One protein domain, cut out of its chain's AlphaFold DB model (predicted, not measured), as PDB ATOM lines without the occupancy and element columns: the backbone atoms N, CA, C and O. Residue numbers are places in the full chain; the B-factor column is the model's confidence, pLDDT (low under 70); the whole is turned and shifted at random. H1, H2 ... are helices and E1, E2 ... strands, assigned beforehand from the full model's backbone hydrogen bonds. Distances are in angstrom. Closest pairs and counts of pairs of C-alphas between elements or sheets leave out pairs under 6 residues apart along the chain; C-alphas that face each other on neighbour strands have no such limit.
ATOM      1  N   PHE A  73      50.445  52.650 -37.604       97.81
ATOM      2  CA  PHE A  73      49.368  51.715 -37.898       97.81
ATOM      3  C   PHE A  73      48.992  51.839 -39.371       97.81
ATOM      4  O   PHE A  73      48.522  52.899 -39.775       97.81
ATOM      5  N   GLN A  74      49.183  50.787 -40.164       96.12
ATOM      6  CA  GLN A  74      48.848  50.780 -41.589       96.12
ATOM      7  C   GLN A  74      47.687  49.822 -41.869       96.12
ATOM      8  O   GLN A  74      47.807  48.622 -41.648       96.12
ATOM      9  N   VAL A  75      46.562  50.353 -42.348       95.44
ATOM     10  CA  VAL A  75      45.412  49.571 -42.812       95.44
ATOM     11  C   VAL A  75      45.447  49.482 -44.328       95.44
ATOM     12  O   VAL A  75      45.385  50.508 -45.005       95.44
ATOM     13  N   GLU A  76      45.513  48.260 -44.838       93.38
ATOM     14  CA  GLU A  76      45.594  47.952 -46.267       93.38
ATOM     15  C   GLU A  76      44.729  46.738 -46.619       93.38
ATOM     16  O   GLU A  76      44.334  45.962 -45.737       93.38
ATOM     17  N   TYR A  77      44.419  46.581 -47.904       91.88
ATOM     18  CA  TYR A  77      43.750  45.384 -48.400       91.88
ATOM     19  C   TYR A  77      44.693  44.182 -48.394       91.88
ATOM     20  O   TYR A  77      45.914  44.301 -48.489       91.88
ATOM     21  N   VAL A  78      44.109  42.996 -48.276       89.88
ATOM     22  CA  VAL A  78      44.801  41.737 -48.541       89.88
ATOM     23  C   VAL A  78      44.586  41.420 -50.019       89.88
ATOM     24  O   VAL A  78      43.445  41.193 -50.405       89.88
ATOM     25  N   ASP A  79      45.662  41.385 -50.814       78.12
ATOM     26  CA  ASP A  79      45.734  41.452 -52.295       78.12
ATOM     27  C   ASP A  79      44.650  40.724 -53.126       78.12
ATOM     28  O   ASP A  79      44.400  41.090 -54.271       78.12
ATOM     29  N   SER A  80      44.002  39.687 -52.595       69.31
ATOM     30  CA  SER A  80      42.991  38.878 -53.300       69.31
ATOM     31  C   SER A  80      41.597  38.884 -52.665       69.31
ATOM     32  O   SER A  80      40.682  38.216 -53.148       69.31
ATOM     33  N   THR A  81      41.397  39.644 -51.593       71.50
ATOM     34  CA  THR A  81      40.142  39.695 -50.842       71.50
ATOM     35  C   THR A  81      39.778  41.147 -50.561       71.50
ATOM     36  O   THR A  81      40.640  41.942 -50.211       71.50
ATOM     37  N   ASN A  82      38.489  41.496 -50.578       82.19
ATOM     38  CA  ASN A  82      38.015  42.793 -50.054       82.19
ATOM     39  C   ASN A  82      38.165  42.899 -48.519       82.19
ATOM     40  O   ASN A  82      37.467  43.665 -47.854       82.19
ATOM     41  N   GLN A  83      39.032  42.076 -47.934       89.88
ATOM     42  CA  GLN A  83      39.333  42.042 -46.526       89.88
ATOM     43  C   GLN A  83      40.513  42.963 -46.249       89.88
ATOM     44  O   GLN A  83      41.502  42.982 -46.979       89.88
ATOM     45  N   LYS A  84      40.399  43.721 -45.162       93.69
ATOM     46  CA  LYS A  84      41.442  44.635 -44.710       93.69
ATOM     47  C   LYS A  84      42.259  43.968 -43.610       93.69
ATOM     48  O   LYS A  84      41.736  43.196 -42.799       93.69
ATOM     49  N   ARG A  85      43.538  44.312 -43.543       94.31
ATOM     50  CA  ARG A  85      44.424  43.980 -42.426       94.31
ATOM     51  C   ARG A  85      44.987  45.251 -41.819       94.31
ATOM     52  O   ARG A  85      45.137  46.262 -42.497       94.31
ATOM     53  N   LEU A  86      45.307  45.175 -40.536       96.94
ATOM     54  CA  LEU A  86      46.090  46.173 -39.831       96.94
ATOM     55  C   LEU A  86      47.513  45.645 -39.669       96.94
ATOM     56  O   LEU A  86      47.701  44.574 -39.095       96.94
ATOM     57  N   LEU A  87      48.495  46.421 -40.108       97.12
ATOM     58  CA  LEU A  87      49.909  46.235 -39.813       97.12
ATOM     59  C   LEU A  87      50.344  47.237 -38.740       97.12
ATOM     60  O   LEU A  87      49.933  48.400 -38.745       97.12
ATOM     61  N   VAL A  88      51.191  46.783 -37.825       97.81
ATOM     62  CA  VAL A  88      51.842  47.597 -36.800       97.81
ATOM     63  C   VAL A  88      53.316  47.690 -37.156       97.81
ATOM     64  O   VAL A  88      54.063  46.724 -37.014       97.81
ATOM     65  N   LEU A  89      53.725  48.861 -37.630       96.12
ATOM     66  CA  LEU A  89      55.073  49.112 -38.113       96.12
ATOM     67  C   LEU A  89      55.860  49.835 -37.020       96.12
ATOM     68  O   LEU A  89      55.511  50.945 -36.607       96.12
ATOM     69  N   TRP A  90      56.907  49.171 -36.537       94.75
ATOM     70  CA  TRP A  90      57.758  49.657 -35.457       94.75
ATOM     71  C   TRP A  90      58.955  50.424 -36.022       94.75
ATOM     72  O   TRP A  90      59.638  49.885 -36.892       94.75
ATOM     73  N   PRO A  91      59.235  51.651 -35.542       92.50
ATOM     74  CA  PRO A  91      60.459  52.351 -35.904       92.50
ATOM     75  C   PRO A  91      61.669  51.645 -35.280       92.50
ATOM     76  O   PRO A  91      61.565  51.045 -34.207       92.50
ATOM     77  N   ASP A  92      62.819  51.738 -35.941       87.19
ATOM     78  CA  ASP A  92      64.087  51.266 -35.387       87.19
ATOM     79  C   ASP A  92      64.763  52.383 -34.583       87.19
ATOM     80  O   ASP A  92      64.731  53.550 -34.963       87.19
ATOM     81  N   VAL A  93      65.425  52.018 -33.486       75.88
ATOM     82  CA  VAL A  93      66.122  52.951 -32.587       75.88
ATOM     83  C   VAL A  93      67.288  53.646 -33.301       75.88
ATOM     84  O   VAL A  93      67.696  54.739 -32.916       75.88
ATOM     85  N   LYS A  94      67.838  53.015 -34.345       77.06
ATOM     86  CA  LYS A  94      68.960  53.543 -35.134       77.06
ATOM     87  C   LYS A  94      68.533  54.379 -36.346       77.06
ATOM     88  O   LYS A  94      69.404  54.768 -37.118       77.06
ATOM     89  N   ASP A  95      67.231  54.634 -36.528       74.06
ATOM     90  CA  ASP A  95      66.670  55.377 -37.671       74.06
ATOM     91  C   ASP A  95      67.080  54.810 -39.053       74.06
ATOM     92  O   ASP A  95      67.082  55.519 -40.059       74.06
ATOM     93  N   SER A  96      67.426  53.519 -39.128       83.38
ATOM     94  CA  SER A  96      67.840  52.858 -40.377       83.38
ATOM     95  C   SER A  96      66.708  52.160 -41.125       83.38
ATOM     96  O   SER A  96      66.869  51.837 -42.298       83.38
ATOM     97  N   LEU A  97      65.581  51.898 -40.462       89.56
ATOM     98  CA  LEU A  97      64.501  51.100 -41.036       89.56
ATOM     99  C   LEU A  97      63.569  51.967 -41.888       89.56
ATOM    100  O   LEU A  97      62.951  52.916 -41.391       89.56
ATOM    101  N   THR A  98      63.447  51.629 -43.171       91.62
ATOM    102  CA  THR A  98      62.480  52.279 -44.062       91.62
ATOM    103  C   THR A  98      61.064  51.774 -43.793       91.62
ATOM    104  O   THR A  98      60.851  50.716 -43.193       91.62
ATOM    105  N   LEU A  99      60.065  52.530 -44.248       90.69
ATOM    106  CA  LEU A  99      58.671  52.106 -44.168       90.69
ATOM    107  C   LEU A  99      58.443  50.783 -44.908       90.69
ATOM    108  O   LEU A  99      57.736  49.916 -44.393       90.69
ATOM    109  N   ASN A 100      59.055  50.612 -46.084       90.81
ATOM    110  CA  ASN A 100      58.909  49.389 -46.866       90.81
ATOM    111  C   ASN A 100      59.526  48.180 -46.152       90.81
ATOM    112  O   ASN A 100      58.887  47.133 -46.076       90.81
ATOM    113  N   ASP A 101      60.705  48.337 -45.547       92.19
ATOM    114  CA  ASP A 101      61.339  47.267 -44.766       92.19
ATOM    115  C   ASP A 101      60.491  46.885 -43.548       92.19
ATOM    116  O   ASP A 101      60.257  45.705 -43.284       92.19
ATOM    117  N   ALA A 102      59.967  47.878 -42.820       93.44
ATOM    118  CA  ALA A 102      59.073  47.638 -41.690       93.44
ATOM    119  C   ALA A 102      57.800  46.895 -42.122       93.44
ATOM    120  O   ALA A 102      57.343  45.985 -41.425       93.44
ATOM    121  N   ARG A 103      57.243  47.254 -43.286       93.62
ATOM    122  CA  ARG A 103      56.088  46.578 -43.882       93.62
ATOM    123  C   ARG A 103      56.420  45.132 -44.233       93.62
ATOM    124  O   ARG A 103      55.684  44.245 -43.814       93.62
ATOM    125  N   ILE A 104      57.528  44.881 -44.931       92.69
ATOM    126  CA  ILE A 104      57.984  43.526 -45.274       92.69
ATOM    127  C   ILE A 104      58.153  42.686 -44.003       92.69
ATOM    128  O   ILE A 104      57.622  41.580 -43.938       92.69
ATOM    129  N   ASN A 105      58.783  43.228 -42.959       93.62
ATOM    130  CA  ASN A 105      58.947  42.533 -41.680       93.62
ATOM    131  C   ASN A 105      57.603  42.167 -41.030       93.62
ATOM    132  O   ASN A 105      57.437  41.051 -40.538       93.62
ATOM    133  N   ALA A 106      56.623  43.077 -41.049       94.69
ATOM    134  CA  ALA A 106      55.286  42.804 -40.524       94.69
ATOM    135  C   ALA A 106      54.543  41.730 -41.341       94.69
ATOM    136  O   ALA A 106      53.814  40.916 -40.772       94.69
ATOM    137  N   LEU A 107      54.747  41.698 -42.661       93.62
ATOM    138  CA  LEU A 107      54.192  40.669 -43.544       93.62
ATOM    139  C   LEU A 107      54.859  39.306 -43.343       93.62
ATOM    140  O   LEU A 107      54.175  38.287 -43.332       93.62
ATOM    141  N   MET A 108      56.170  39.276 -43.111       93.50
ATOM    142  CA  MET A 108      56.878  38.040 -42.776       93.50
ATOM    143  C   MET A 108      56.392  37.456 -41.441       93.50
ATOM    144  O   MET A 108      56.098  36.263 -41.377       93.50
ATOM    145  N   ASP A 109      56.231  38.291 -40.401       93.69
ATOM    146  CA  ASP A 109      55.652  37.882 -39.106       93.69
ATOM    147  C   ASP A 109      54.219  37.350 -39.265       93.69
ATOM    148  O   ASP A 109      53.847  36.350 -38.644       93.69
ATOM    149  N   TRP A 110      53.425  37.985 -40.132       92.06
ATOM    150  CA  TRP A 110      52.091  37.517 -40.494       92.06
ATOM    151  C   TRP A 110      52.121  36.122 -41.119       92.06
ATOM    152  O   TRP A 110      51.465  35.211 -40.610       92.06
ATOM    153  N   ASP A 111      52.894  35.934 -42.187       91.94
ATOM    154  CA  ASP A 111      52.952  34.669 -42.921       91.94
ATOM    155  C   ASP A 111      53.467  33.520 -42.044       91.94
ATOM    156  O   ASP A 111      52.937  32.405 -42.095       91.94
ATOM    157  N   GLU A 112      54.476  33.780 -41.210       93.56
ATOM    158  CA  GLU A 112      55.006  32.807 -40.255       93.56
ATOM    159  C   GLU A 112      53.966  32.436 -39.187       93.56
ATOM    160  O   GLU A 112      53.734  31.253 -38.916       93.56
ATOM    161  N   SER A 113      53.282  33.429 -38.619       92.38
ATOM    162  CA  SER A 113      52.260  33.206 -37.592       92.38
ATOM    163  C   SER A 113      51.066  32.427 -38.137       92.38
ATOM    164  O   SER A 113      50.592  31.494 -37.486       92.38
ATOM    165  N   MET A 114      50.632  32.728 -39.364       89.50
ATOM    166  CA  MET A 114      49.551  32.004 -40.032       89.50
ATOM    167  C   MET A 114      49.923  30.540 -40.299       89.50
ATOM    168  O   MET A 114      49.106  29.650 -40.047       89.50
ATOM    169  N   LYS A 115      51.165  30.256 -40.721       92.81
ATOM    170  CA  LYS A 115      51.670  28.875 -40.874       92.81
ATOM    171  C   LYS A 115      51.677  28.118 -39.545       92.81
ATOM    172  O   LYS A 115      51.278  26.956 -39.498       92.81
ATOM    173  N   ASN A 116      52.068  28.792 -38.467       92.00
ATOM    174  CA  ASN A 116      52.162  28.213 -37.128       92.00
ATOM    175  C   ASN A 116      50.829  28.213 -36.353       92.00
ATOM    176  O   ASN A 116      50.792  27.753 -35.212       92.00
ATOM    177  N   LYS A 117      49.727  28.700 -36.949       90.00
ATOM    178  CA  LYS A 117      48.412  28.884 -36.295       90.00
ATOM    179  C   LYS A 117      48.492  29.725 -35.011       90.00
ATOM    180  O   LYS A 117      47.766  29.482 -34.047       90.00
ATOM    181  N   MET A 118      49.386  30.706 -35.003       91.06
ATOM    182  CA  MET A 118      49.566  31.663 -33.918       91.06
ATOM    183  C   MET A 118      49.063  33.041 -34.343       91.06
ATOM    184  O   MET A 118      48.922  33.338 -35.527       91.06
ATOM    185  N   ASN A 119      48.801  33.900 -33.361       88.94
ATOM    186  CA  ASN A 119      48.460  35.285 -33.642       88.94
ATOM    187  C   ASN A 119      49.734  36.089 -33.973       88.94
ATOM    188  O   ASN A 119      50.671  36.055 -33.167       88.94
ATOM    189  N   PRO A 120      49.759  36.837 -35.091       91.25
ATOM    190  CA  PRO A 120      50.900  37.667 -35.453       91.25
ATOM    191  C   PRO A 120      51.122  38.799 -34.462       91.25
ATOM    192  O   PRO A 120      50.171  39.406 -33.967       91.25
ATOM    193  N   LYS A 121      52.388  39.110 -34.190       92.88
ATOM    194  CA  LYS A 121      52.782  40.174 -33.258       92.88
ATOM    195  C   LYS A 121      52.684  41.558 -33.882       92.88
ATOM    196  O   LYS A 121      52.559  42.533 -33.147       92.88
ATOM    197  N   SER A 122      52.760  41.637 -35.206       94.94
ATOM    198  CA  SER A 122      52.852  42.896 -35.947       94.94
ATOM    199  C   SER A 122      51.696  43.097 -36.917       94.94
ATOM    200  O   SER A 122      51.691  44.064 -37.672       94.94
ATOM    201  N   ALA A 123      50.701  42.210 -36.914       95.94
ATOM    202  CA  ALA A 123      49.582  42.297 -37.836       95.94
ATOM    203  C   ALA A 123      48.308  41.633 -37.287       95.94
ATOM    204  O   ALA A 123      48.348  40.748 -36.431       95.94
ATOM    205  N   ALA A 124      47.153  42.081 -37.770       95.44
ATOM    206  CA  ALA A 124      45.851  41.518 -37.432       95.44
ATOM    207  C   ALA A 124      44.876  41.651 -38.606       95.44
ATOM    208  O   ALA A 124      44.831  42.677 -39.284       95.44
ATOM    209  N   LEU A 125      44.043  40.628 -38.802       94.00
ATOM    210  CA  LEU A 125      42.907  40.713 -39.714       94.00
ATOM    211  C   LEU A 125      41.851  41.642 -39.118       94.00
ATOM    212  O   LEU A 125      41.557  41.551 -37.923       94.00
ATOM    213  N   ILE A 126      41.246  42.492 -39.944       94.12
ATOM    214  CA  ILE A 126      40.074  43.261 -39.529       94.12
ATOM    215  C   ILE A 126      38.844  42.372 -39.773       94.12
ATOM    216  O   ILE A 126      38.604  41.977 -40.920       94.12
ATOM    217  N   PRO A 127      38.081  41.995 -38.726       89.94
ATOM    218  CA  PRO A 127      36.879  41.180 -38.902       89.94
ATOM    219  C   PRO A 127      35.864  41.942 -39.751       89.94
ATOM    220  O   PRO A 127      35.629  43.113 -39.489       89.94
ATOM    221  N   SER A 128      35.245  41.313 -40.747       85.88
ATOM    222  CA  SER A 128      34.286  41.988 -41.640       85.88
ATOM    223  C   SER A 128      33.009  42.450 -40.925       85.88
ATOM    224  O   SER A 128      32.351  43.391 -41.358       85.88
ATOM    225  N   ASP A 129      32.673  41.823 -39.802       87.75
ATOM    226  CA  ASP A 129      31.478  42.056 -38.995       87.75
ATOM    227  C   ASP A 129      31.735  42.930 -37.756       87.75
ATOM    228  O   ASP A 129      30.840  43.122 -36.929       87.75
ATOM    229  N   TYR A 130      32.930  43.511 -37.613       89.56
ATOM    230  CA  TYR A 130      33.306  44.235 -36.393       89.56
ATOM    231  C   TYR A 130      32.434  45.463 -36.091       89.56
ATOM    232  O   TYR A 130      32.345  45.896 -34.939       89.56
ATOM    233  N   LEU A 131      31.777  46.025 -37.110       90.69
ATOM    234  CA  LEU A 131      30.802  47.101 -36.941       90.69
ATOM    235  C   LEU A 131      29.563  46.641 -36.169       90.69
ATOM    236  O   LEU A 131      29.017  47.423 -35.392       90.69
ATOM    237  N   SER A 132      29.165  45.382 -36.344       92.31
ATOM    238  CA  SER A 132      28.006  44.769 -35.692       92.31
ATOM    239  C   SER A 132      28.285  44.389 -34.238       92.31
ATOM    240  O   SER A 132      27.357  44.263 -33.441       92.31
ATOM    241  N   LEU A 133      29.559  44.224 -33.863       92.81
ATOM    242  CA  LEU A 133      29.946  43.886 -32.495       92.81
ATOM    243  C   LEU A 133      29.614  45.024 -31.524       92.81
ATOM    244  O   LEU A 133      29.850  46.203 -31.808       92.81
ATOM    245  N   GLY A 134      29.170  44.685 -30.313       93.88
ATOM    246  CA  GLY A 134      29.082  45.649 -29.215       93.88
ATOM    247  C   GLY A 134      30.457  46.238 -28.870       93.88
ATOM    248  O   GLY A 134      31.497  45.649 -29.170       93.88
ATOM    249  N   LYS A 135      30.495  47.413 -28.225       93.19
ATOM    250  CA  LYS A 135      31.762  48.084 -27.861       93.19
ATOM    251  C   LYS A 135      32.704  47.158 -27.077       93.19
ATOM    252  O   LYS A 135      33.863  47.020 -27.444       93.19
ATOM    253  N   LYS A 136      32.181  46.481 -26.047       94.25
ATOM    254  CA  LYS A 136      32.960  45.577 -25.184       94.25
ATOM    255  C   LYS A 136      33.513  44.366 -25.934       94.25
ATOM    256  O   LYS A 136      34.631  43.951 -25.657       94.25
ATOM    257  N   ASP A 137      32.742  43.797 -26.854       94.62
ATOM    258  CA  ASP A 137      33.165  42.602 -27.590       94.62
ATOM    259  C   ASP A 137      34.203  42.958 -28.650       94.62
ATOM    260  O   ASP A 137      35.207  42.264 -28.785       94.62
ATOM    261  N   PHE A 138      34.037  44.109 -29.304       95.00
ATOM    262  CA  PHE A 138      35.064  44.671 -30.173       95.00
ATOM    263  C   PHE A 138      36.384  44.904 -29.422       95.00
ATOM    264  O   PHE A 138      37.427  44.445 -29.874       95.00
ATOM    265  N   GLU A 139      36.349  45.519 -28.237       94.81
ATOM    266  CA  GLU A 139      37.546  45.785 -27.417       94.81
ATOM    267  C   GLU A 139      38.277  44.522 -26.924       94.81
ATOM    268  O   GLU A 139      39.446  44.610 -26.533       94.81
ATOM    269  N   LYS A 140      37.602  43.363 -26.929       94.94
ATOM    270  CA  LYS A 140      38.172  42.045 -26.593       94.94
ATOM    271  C   LYS A 140      38.806  41.335 -27.788       94.94
ATOM    272  O   LYS A 140      39.467  40.317 -27.595       94.94
ATOM    273  N   THR A 141      38.606  41.830 -29.008       94.81
ATOM    274  CA  THR A 141      39.200  41.222 -30.204       94.81
ATOM    275  C   THR A 141      40.728  41.238 -30.141       94.81
ATOM    276  O   THR A 141      41.347  42.091 -29.490       94.81
ATOM    277  N   TRP A 142      41.350  40.306 -30.869       94.25
ATOM    278  CA  TRP A 142      42.802  40.290 -31.042       94.25
ATOM    279  C   TRP A 142      43.317  41.612 -31.622       94.25
ATOM    280  O   TRP A 142      44.254  42.185 -31.081       94.25
ATOM    281  N   LEU A 143      42.640  42.145 -32.646       95.81
ATOM    282  CA  LEU A 143      42.941  43.438 -33.267       95.81
ATOM    283  C   LEU A 143      43.064  44.562 -32.226       95.81
ATOM    284  O   LEU A 143      44.060  45.283 -32.187       95.81
ATOM    285  N   CYS A 144      42.071  44.682 -31.343       96.69
ATOM    286  CA  CYS A 144      42.059  45.710 -30.305       96.69
ATOM    287  C   CYS A 144      43.139  45.497 -29.239       96.69
ATOM    288  O   CYS A 144      43.676  46.473 -28.702       96.69
ATOM    289  N   SER A 145      43.460  44.238 -28.939       96.69
ATOM    290  CA  SER A 145      44.529  43.870 -28.007       96.69
ATOM    291  C   SER A 145      45.906  44.193 -28.585       96.69
ATOM    292  O   SER A 145      46.731  44.775 -27.887       96.69
ATOM    293  N   LEU A 146      46.126  43.897 -29.869       97.44
ATOM    294  CA  LEU A 146      47.340  44.243 -30.601       97.44
ATOM    295  C   LEU A 146      47.577  45.758 -30.580       97.44
ATOM    296  O   LEU A 146      48.637  46.198 -30.150       97.44
ATOM    297  N   ILE A 147      46.576  46.561 -30.954       97.94
ATOM    298  CA  ILE A 147      46.668  48.033 -30.929       97.94
ATOM    299  C   ILE A 147      47.043  48.538 -29.531       97.94
ATOM    300  O   ILE A 147      48.002  49.294 -29.377       97.94
ATOM    301  N   ARG A 148      46.306  48.095 -28.503       97.94
ATOM    302  CA  ARG A 148      46.511  48.523 -27.113       97.94
ATOM    303  C   ARG A 148      47.918  48.192 -26.625       97.94
ATOM    304  O   ARG A 148      48.579  49.044 -26.036       97.94
ATOM    305  N   ASN A 149      48.366  46.963 -26.868       97.81
ATOM    306  CA  ASN A 149      49.669  46.491 -26.414       97.81
ATOM    307  C   ASN A 149      50.805  47.210 -27.144       97.81
ATOM    308  O   ASN A 149      51.781  47.586 -26.503       97.81
ATOM    309  N   SER A 150      50.656  47.459 -28.446       97.69
ATOM    310  CA  SER A 150      51.655  48.177 -29.239       97.69
ATOM    311  C   SER A 150      51.791  49.636 -28.814       97.69
ATOM    312  O   SER A 150      52.908  50.090 -28.597       97.69
ATOM    313  N   ILE A 151      50.681  50.357 -28.605       97.19
ATOM    314  CA  ILE A 151      50.724  51.746 -28.107       97.19
ATOM    315  C   ILE A 151      51.356  51.796 -26.720       97.19
ATOM    316  O   ILE A 151      52.244  52.616 -26.483       97.19
ATOM    317  N   LYS A 152      50.917  50.916 -25.811       96.88
ATOM    318  CA  LYS A 152      51.449  50.849 -24.448       96.88
ATOM    319  C   LYS A 152      52.959  50.628 -24.469       96.88
ATOM    320  O   LYS A 152      53.695  51.449 -23.937       96.88
ATOM    321  N   LYS A 153      53.403  49.562 -25.137       96.12
ATOM    322  CA  LYS A 153      54.817  49.201 -25.213       96.12
ATOM    323  C   LYS A 153      55.644  50.301 -25.880       96.12
ATOM    324  O   LYS A 153      56.670  50.692 -25.348       96.12
ATOM    325  N   TYR A 154      55.178  50.857 -26.998       95.31
ATOM    326  CA  TYR A 154      55.890  51.942 -27.676       95.31
ATOM    327  C   TYR A 154      56.063  53.171 -26.779       95.31
ATOM    328  O   TYR A 154      57.144  53.754 -26.739       95.31
ATOM    329  N   THR A 155      55.019  53.525 -26.028       93.94
ATOM    330  CA  THR A 155      55.050  54.638 -25.073       93.94
ATOM    331  C   THR A 155      56.042  54.377 -23.943       93.94
ATOM    332  O   THR A 155      56.834  55.257 -23.628       93.94
ATOM    333  N   GLU A 156      56.024  53.174 -23.363       93.56
ATOM    334  CA  GLU A 156      56.943  52.766 -22.290       93.56
ATOM    335  C   GLU A 156      58.408  52.762 -22.755       93.56
ATOM    336  O   GLU A 156      59.281  53.223 -22.023       93.56
ATOM    337  N   ASP A 157      58.667  52.306 -23.983       91.94
ATOM    338  CA  ASP A 157      60.021  52.157 -24.522       91.94
ATOM    339  C   ASP A 157      60.618  53.483 -25.045       91.94
ATOM    340  O   ASP A 157      61.838  53.642 -25.049       91.94
ATOM    341  N   ASN A 158      59.789  54.433 -25.508       89.62
ATOM    342  CA  ASN A 158      60.264  55.619 -26.248       89.62
ATOM    343  C   ASN A 158      59.914  56.963 -25.594       89.62
ATOM    344  O   ASN A 158      60.615  57.952 -25.814       89.62
ATOM    345  N   PHE A 159      58.837  57.045 -24.807       89.19
ATOM    346  CA  PHE A 159      58.331  58.313 -24.274       89.19
ATOM    347  C   PHE A 159      58.565  58.416 -22.765       89.19
ATOM    348  O   PHE A 159      57.640  58.342 -21.961       89.19
ATOM    349  N   PHE A 160      59.819  58.665 -22.382       84.06
ATOM    350  CA  PHE A 160      60.200  58.900 -20.982       84.06
ATOM    351  C   PHE A 160      59.619  60.199 -20.408       84.06
ATOM    352  O   PHE A 160      59.354  60.295 -19.211       84.06
ATOM    353  N   GLN A 161      59.434  61.210 -21.261       85.81
ATOM    354  CA  GLN A 161      58.916  62.519 -20.879       85.81
ATOM    355  C   GLN A 161      57.973  63.084 -21.952       85.81
ATOM    356  O   GLN A 161      58.135  62.776 -23.139       85.81
ATOM    357  N   PRO A 162      57.001  63.926 -21.553       87.69
ATOM    358  CA  PRO A 162      56.170  64.683 -22.482       87.69
ATOM    359  C   PRO A 162      57.015  65.486 -23.474       87.69
ATOM    360  O   PRO A 162      57.849  66.295 -23.071       87.69
ATOM    361  N   SER A 163      56.776  65.301 -24.771       89.19
ATOM    362  CA  SER A 163      57.371  66.125 -25.823       89.19
ATOM    363  C   SER A 163      56.381  66.326 -26.959       89.19
ATOM    364  O   SER A 163      55.723  65.381 -27.384       89.19
ATOM    365  N   LEU A 164      56.331  67.541 -27.514       87.06
ATOM    366  CA  LEU A 164      55.510  67.872 -28.687       87.06
ATOM    367  C   LEU A 164      55.923  67.093 -29.947       87.06
ATOM    368  O   LEU A 164      55.151  67.010 -30.903       87.06
ATOM    369  N   SER A 165      57.137  66.534 -29.963       86.44
ATOM    370  CA  SER A 165      57.614  65.671 -31.046       86.44
ATOM    371  C   SER A 165      57.028  64.262 -30.986       86.44
ATOM    372  O   SER A 165      56.999  63.592 -32.020       86.44
ATOM    373  N   ASN A 166      56.575  63.815 -29.810       89.81
ATOM    374  CA  ASN A 166      56.021  62.482 -29.629       89.81
ATOM    375  C   ASN A 166      54.728  62.382 -30.429       89.81
ATOM    376  O   ASN A 166      53.802  63.186 -30.280       89.81
ATOM    377  N   ARG A 167      54.672  61.393 -31.310       93.31
ATOM    378  CA  ARG A 167      53.510  61.170 -32.153       93.31
ATOM    379  C   ARG A 167      53.312  59.692 -32.413       93.31
ATOM    380  O   ARG A 167      54.197  58.892 -32.143       93.31
ATOM    381  N   ILE A 168      52.137  59.360 -32.921       95.25
ATOM    382  CA  ILE A 168      51.813  58.072 -33.536       95.25
ATOM    383  C   ILE A 168      51.115  58.384 -34.856       95.25
ATOM    384  O   ILE A 168      50.356  59.354 -34.946       95.25
ATOM    385  N   GLU A 169      51.385  57.587 -35.883       95.44
ATOM    386  CA  GLU A 169      50.778  57.756 -37.200       95.44
ATOM    387  C   GLU A 169      49.793  56.623 -37.503       95.44
ATOM    388  O   GLU A 169      50.004  55.467 -37.140       95.44
ATOM    389  N   ILE A 170      48.696  56.968 -38.169       96.19
ATOM    390  CA  ILE A 170      47.701  56.039 -38.692       96.19
ATOM    391  C   ILE A 170      47.599  56.309 -40.191       96.19
ATOM    392  O   ILE A 170      47.239  57.413 -40.601       96.19
ATOM    393  N   ARG A 171      47.894  55.300 -41.003       94.81
ATOM    394  CA  ARG A 171      47.666  55.281 -42.446       94.81
ATOM    395  C   ARG A 171      46.578  54.273 -42.747       94.81
ATOM    396  O   ARG A 171      46.660  53.138 -42.295       94.81
ATOM    397  N   ALA A 172      45.559  54.669 -43.491       93.88
ATOM    398  CA  ALA A 172      44.465  53.763 -43.807       93.88
ATOM    399  C   ALA A 172      43.925  53.974 -45.220       93.88
ATOM    400  O   ALA A 172      43.859  55.110 -45.693       93.88
ATOM    401  N   VAL A 173      43.496  52.896 -45.875       93.12
ATOM    402  CA  VAL A 173      42.717  52.980 -47.122       93.12
ATOM    403  C   VAL A 173      41.420  53.768 -46.901       93.12
ATOM    404  O   VAL A 173      40.853  53.766 -45.803       93.12
ATOM    405  N   LYS A 174      40.964  54.488 -47.934       88.69
ATOM    406  CA  LYS A 174      39.897  55.509 -47.852       88.69
ATOM    407  C   LYS A 174      38.580  55.013 -47.251       88.69
ATOM    408  O   LYS A 174      37.865  55.786 -46.622       88.69
ATOM    409  N   ASP A 175      38.246  53.751 -47.463       89.25
ATOM    410  CA  ASP A 175      37.012  53.122 -47.000       89.25
ATOM    411  C   ASP A 175      37.163  52.458 -45.617       89.25
ATOM    412  O   ASP A 175      36.272  51.728 -45.186       89.25
ATOM    413  N   THR A 176      38.283  52.660 -44.917       91.31
ATOM    414  CA  THR A 176      38.465  52.172 -43.543       91.31
ATOM    415  C   THR A 176      37.431  52.808 -42.627       91.31
ATOM    416  O   THR A 176      37.251  54.026 -42.598       91.31
ATOM    417  N   GLU A 177      36.741  51.982 -41.848       91.62
ATOM    418  CA  GLU A 177      35.620  52.452 -41.061       91.62
ATOM    419  C   GLU A 177      36.114  53.219 -39.824       91.62
ATOM    420  O   GLU A 177      37.052  52.826 -39.121       91.62
ATOM    421  N   PHE A 178      35.435  54.328 -39.521       91.62
ATOM    422  CA  PHE A 178      35.859  55.277 -38.488       91.62
ATOM    423  C   PHE A 178      35.996  54.649 -37.095       91.62
ATOM    424  O   PHE A 178      36.781  55.116 -36.275       91.62
ATOM    425  N   ARG A 179      35.264  53.564 -36.815       94.25
ATOM    426  CA  ARG A 179      35.309  52.867 -35.526       94.25
ATOM    427  C   ARG A 179      36.718  52.384 -35.174       94.25
ATOM    428  O   ARG A 179      37.117  52.524 -34.019       94.25
ATOM    429  N   LEU A 180      37.459  51.838 -36.141       95.12
ATOM    430  CA  LEU A 180      38.827  51.367 -35.921       95.12
ATOM    431  C   LEU A 180      39.774  52.538 -35.643       95.12
ATOM    432  O   LEU A 180      40.495  52.526 -34.647       95.12
ATOM    433  N   VAL A 181      39.718  53.575 -36.483       94.94
ATOM    434  CA  VAL A 181      40.538  54.787 -36.334       94.94
ATOM    435  C   VAL A 181      40.278  55.449 -34.979       94.94
ATOM    436  O   VAL A 181      41.212  55.738 -34.234       94.94
ATOM    437  N   ASN A 182      39.006  55.600 -34.607       94.94
ATOM    438  CA  ASN A 182      38.603  56.174 -33.330       94.94
ATOM    439  C   ASN A 182      39.087  55.343 -32.133       94.94
ATOM    440  O   ASN A 182      39.451  55.910 -31.104       94.94
ATOM    441  N   TYR A 183      39.127  54.012 -32.250       96.75
ATOM    442  CA  TYR A 183      39.689  53.162 -31.200       96.75
ATOM    443  C   TYR A 183      41.190  53.413 -31.016       96.75
ATOM    444  O   TYR A 183      41.622  53.637 -29.889       96.75
ATOM    445  N   ILE A 184      41.970  53.473 -32.103       97.00
ATOM    446  CA  ILE A 184      43.408  53.786 -32.033       97.00
ATOM    447  C   ILE A 184      43.624  55.166 -31.394       97.00
ATOM    448  O   ILE A 184      44.429  55.297 -30.473       97.00
ATOM    449  N   MET A 185      42.867  56.180 -31.824       95.38
ATOM    450  CA  MET A 185      42.935  57.529 -31.249       95.38
ATOM    451  C   MET A 185      42.564  57.546 -29.762       95.38
ATOM    452  O   MET A 185      43.224  58.219 -28.974       95.38
ATOM    453  N   THR A 186      41.552  56.776 -29.358       95.75
ATOM    454  CA  THR A 186      41.141  56.648 -27.950       95.75
ATOM    455  C   THR A 186      42.233  55.990 -27.108       95.75
ATOM    456  O   THR A 186      42.506  56.445 -25.999       95.75
ATOM    457  N   GLU A 187      42.878  54.935 -27.616       96.94
ATOM    458  CA  GLU A 187      43.998  54.288 -26.925       96.94
ATOM    459  C   GLU A 187      45.208  55.226 -26.805       96.94
ATOM    460  O   GLU A 187      45.820  55.276 -25.740       96.94
ATOM    461  N   CYS A 188      45.504  56.032 -27.832       94.88
ATOM    462  CA  CYS A 188      46.529  57.079 -27.750       94.88
ATOM    463  C   CYS A 188      46.166  58.145 -26.701       94.88
ATOM    464  O   CYS A 188      47.011  58.537 -25.901       94.88
ATOM    465  N   GLY A 189      44.897  58.564 -26.652       93.38
ATOM    466  CA  GLY A 189      44.400  59.590 -25.729       93.38
ATOM    467  C   GLY A 189      44.501  59.216 -24.246       93.38
ATOM    468  O   GLY A 189      44.531  60.097 -23.391       93.38
ATOM    469  N   LYS A 190      44.642  57.928 -23.902       94.69
ATOM    470  CA  LYS A 190      44.955  57.508 -22.520       94.69
ATOM    471  C   LYS A 190      46.322  58.010 -22.046       94.69
ATOM    472  O   LYS A 190      46.550  58.111 -20.843       94.69
ATOM    473  N   TYR A 191      47.204  58.340 -22.986       93.00
ATOM    474  CA  TYR A 191      48.554  58.837 -22.760       93.00
ATOM    475  C   TYR A 191      48.701  60.296 -23.209       93.00
ATOM    476  O   TYR A 191      49.800  60.687 -23.571       93.00
ATOM    477  N   ASP A 192      47.633  61.102 -23.183       81.12
ATOM    478  CA  ASP A 192      47.555  62.488 -23.700       81.12
ATOM    479  C   ASP A 192      48.804  63.359 -23.432       81.12
ATOM    480  O   ASP A 192      49.289  64.076 -24.302       81.12
ATOM    481  N   LYS A 193      49.413  63.228 -22.244       86.81
ATOM    482  CA  LYS A 193      50.657  63.940 -21.892       86.81
ATOM    483  C   LYS A 193      51.894  63.449 -22.655       86.81
ATOM    484  O   LYS A 193      52.782  64.238 -22.949       86.81
ATOM    485  N   LEU A 194      51.991  62.149 -22.912       90.12
ATOM    486  CA  LEU A 194      53.127  61.507 -23.578       90.12
ATOM    487  C   LEU A 194      52.945  61.425 -25.095       90.12
ATOM    488  O   LEU A 194      53.942  61.443 -25.808       90.12
ATOM    489  N   ILE A 195      51.700  61.370 -25.580       90.81
ATOM    490  CA  ILE A 195      51.338  61.292 -27.000       90.81
ATOM    491  C   ILE A 195      50.451  62.495 -27.357       90.81
ATOM    492  O   ILE A 195      49.243  62.346 -27.542       90.81
ATOM    493  N   PRO A 196      51.026  63.700 -27.487       85.19
ATOM    494  CA  PRO A 196      50.252  64.904 -27.775       85.19
ATOM    495  C   PRO A 196      49.693  64.942 -29.202       85.19
ATOM    496  O   PRO A 196      48.856  65.788 -29.513       85.19
ATOM    497  N   ARG A 197      50.173  64.077 -30.112       89.25
ATOM    498  CA  ARG A 197      49.774  64.110 -31.522       89.25
ATOM    499  C   ARG A 197      49.550  62.719 -32.112       89.25
ATOM    500  O   ARG A 197      50.471  61.920 -32.227       89.25
ATOM    501  N   CYS A 198      48.340  62.483 -32.607       91.12
ATOM    502  CA  CYS A 198      48.029  61.366 -33.493       91.12
ATOM    503  C   CYS A 198      47.791  61.912 -34.908       91.12
ATOM    504  O   CYS A 198      46.971  62.811 -35.095       91.12
ATOM    505  N   VAL A 199      48.547  61.430 -35.894       92.06
ATOM    506  CA  VAL A 199      48.437  61.881 -37.291       92.06
ATOM    507  C   VAL A 199      47.690  60.827 -38.089       92.06
ATOM    508  O   VAL A 199      48.159  59.702 -38.195       92.06
ATOM    509  N   PHE A 200      46.553  61.196 -38.674       91.62
ATOM    510  CA  PHE A 200      45.807  60.333 -39.584       91.62
ATOM    511  C   PHE A 200      46.072  60.733 -41.036       91.62
ATOM    512  O   PHE A 200      46.002  61.914 -41.379       91.62
ATOM    513  N   ARG A 201      46.365  59.748 -41.885       90.62
ATOM    514  CA  ARG A 201      46.561  59.910 -43.324       90.62
ATOM    515  C   ARG A 201      45.802  58.831 -44.084       90.62
ATOM    516  O   ARG A 201      45.696  57.690 -43.635       90.62
ATOM    517  N   THR A 202      45.324  59.185 -45.268       87.62
ATOM    518  CA  THR A 202      44.729  58.224 -46.196       87.62
ATOM    519  C   THR A 202      45.803  57.687 -47.135       87.62
ATOM    520  O   THR A 202      46.589  58.468 -47.669       87.62
ATOM    521  N   VAL A 203      45.844  56.372 -47.330       82.38
ATOM    522  CA  VAL A 203      46.677  55.738 -48.359       82.38
ATOM    523  C   VAL A 203      45.943  55.871 -49.690       82.38
ATOM    524  O   VAL A 203      44.769  55.506 -49.784       82.38
TER     525      VAL A 203
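What this domain is: This is residues 73 to 203 of the 205 residues of an uncharacterized protein of candidate division KSB1 bacterium (UniProt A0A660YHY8). A twisted sheet of five strands makes the middle of the domain, with helices H3 and H4 side by side over one face and H1 crossing the E3 and E2 part of the other, three layers in all, with helices on both faces of a sheet. The short H2 sits off the sheet, near H3 and H4. The printed part has 131 residues, in the order E1 E2 H1 E3 H2 H3 E4 H4 E5, and its class is mixed, helices and strands. The mixed sheet runs E3 E2 E1 E4 E5. The whole is compact and rounded, with a radius of gyration of the C-alphas of 14.7 A and spans of 41 by 35 by 27 A.

Where its parts are: In the sheet, E3 is residues 123 to 125, E2 is 81 to 89 and 21.8 A long, E1 is 73 to 78, E4 is 167 to 173 and 20.2 A long, and E5 is 197 to 203 and 19.1 A long. H1 is residues 99 to 115, 24.5 A; H3 is 142 to 158, 23.7 A; H4 is 178 to 189, 15.9 A; H2 is 135 to 139. C-alpha 73 is at (49.368, 51.715, -37.898), C-alpha 142 at (42.802, 40.290, -31.042) and C-alpha 203 at (46.677, 55.738, -48.359).

How they stand to each other: E1 and E2 form a hairpin, antiparallel, with N 74 and O 87 2.9 A apart. E3, an edge strand, is antiparallel to E2, with N 86 and O 124 at 2.8 A. E4 is parallel to E1, with N 75 and O 171 at 2.8 A, and parallel to the other edge strand, E5, with N 170 and O 199 at 2.8 A. E4, H4 and E5 form a strand-helix-strand unit, two parallel neighbour strands with a helix between; E3, H2 H3 and E4 form a split one, with E2 and E1 between its strands. Both crossovers are right-handed. H3 is on the sheet over E2, 9.2 A high, and runs along the strands, at 5 degrees to E2 on the local plane. On the same face, H4 is over E4 at a height of 9.6 A, also along the strands. H3 and H4 touch through residues 144 to 151 and 183 to 188 alone, the same way at a shallow tilt of 31 degrees; their closest C-alphas, of Arg 148 and Glu 187, are 6.3 A apart. On the opposite face H1 is over E2 at a height of 7.5 A and runs across the strands, at 63 degrees to E2 on the local plane; the closest C-alphas of H1 and E2, of Ala 102 and Leu 89, are 5.6 A apart. H2 is not on the sheet; it is close to but not clearly touching H3, with the C-alphas of Phe 138 and Cys 144 closest at 7.1 A, and near H4. In H1, H2, H3 and H4 every O i to N i+4 pair is within hydrogen-bond range.

The domain as a whole: The two C-alphas farthest apart, of Ser 80 and Gln 161, are 43.2 A apart. The printed part has no cut and no long link. Mean pLDDT of the printed part is 91.7, and residue 80 alone is under 70.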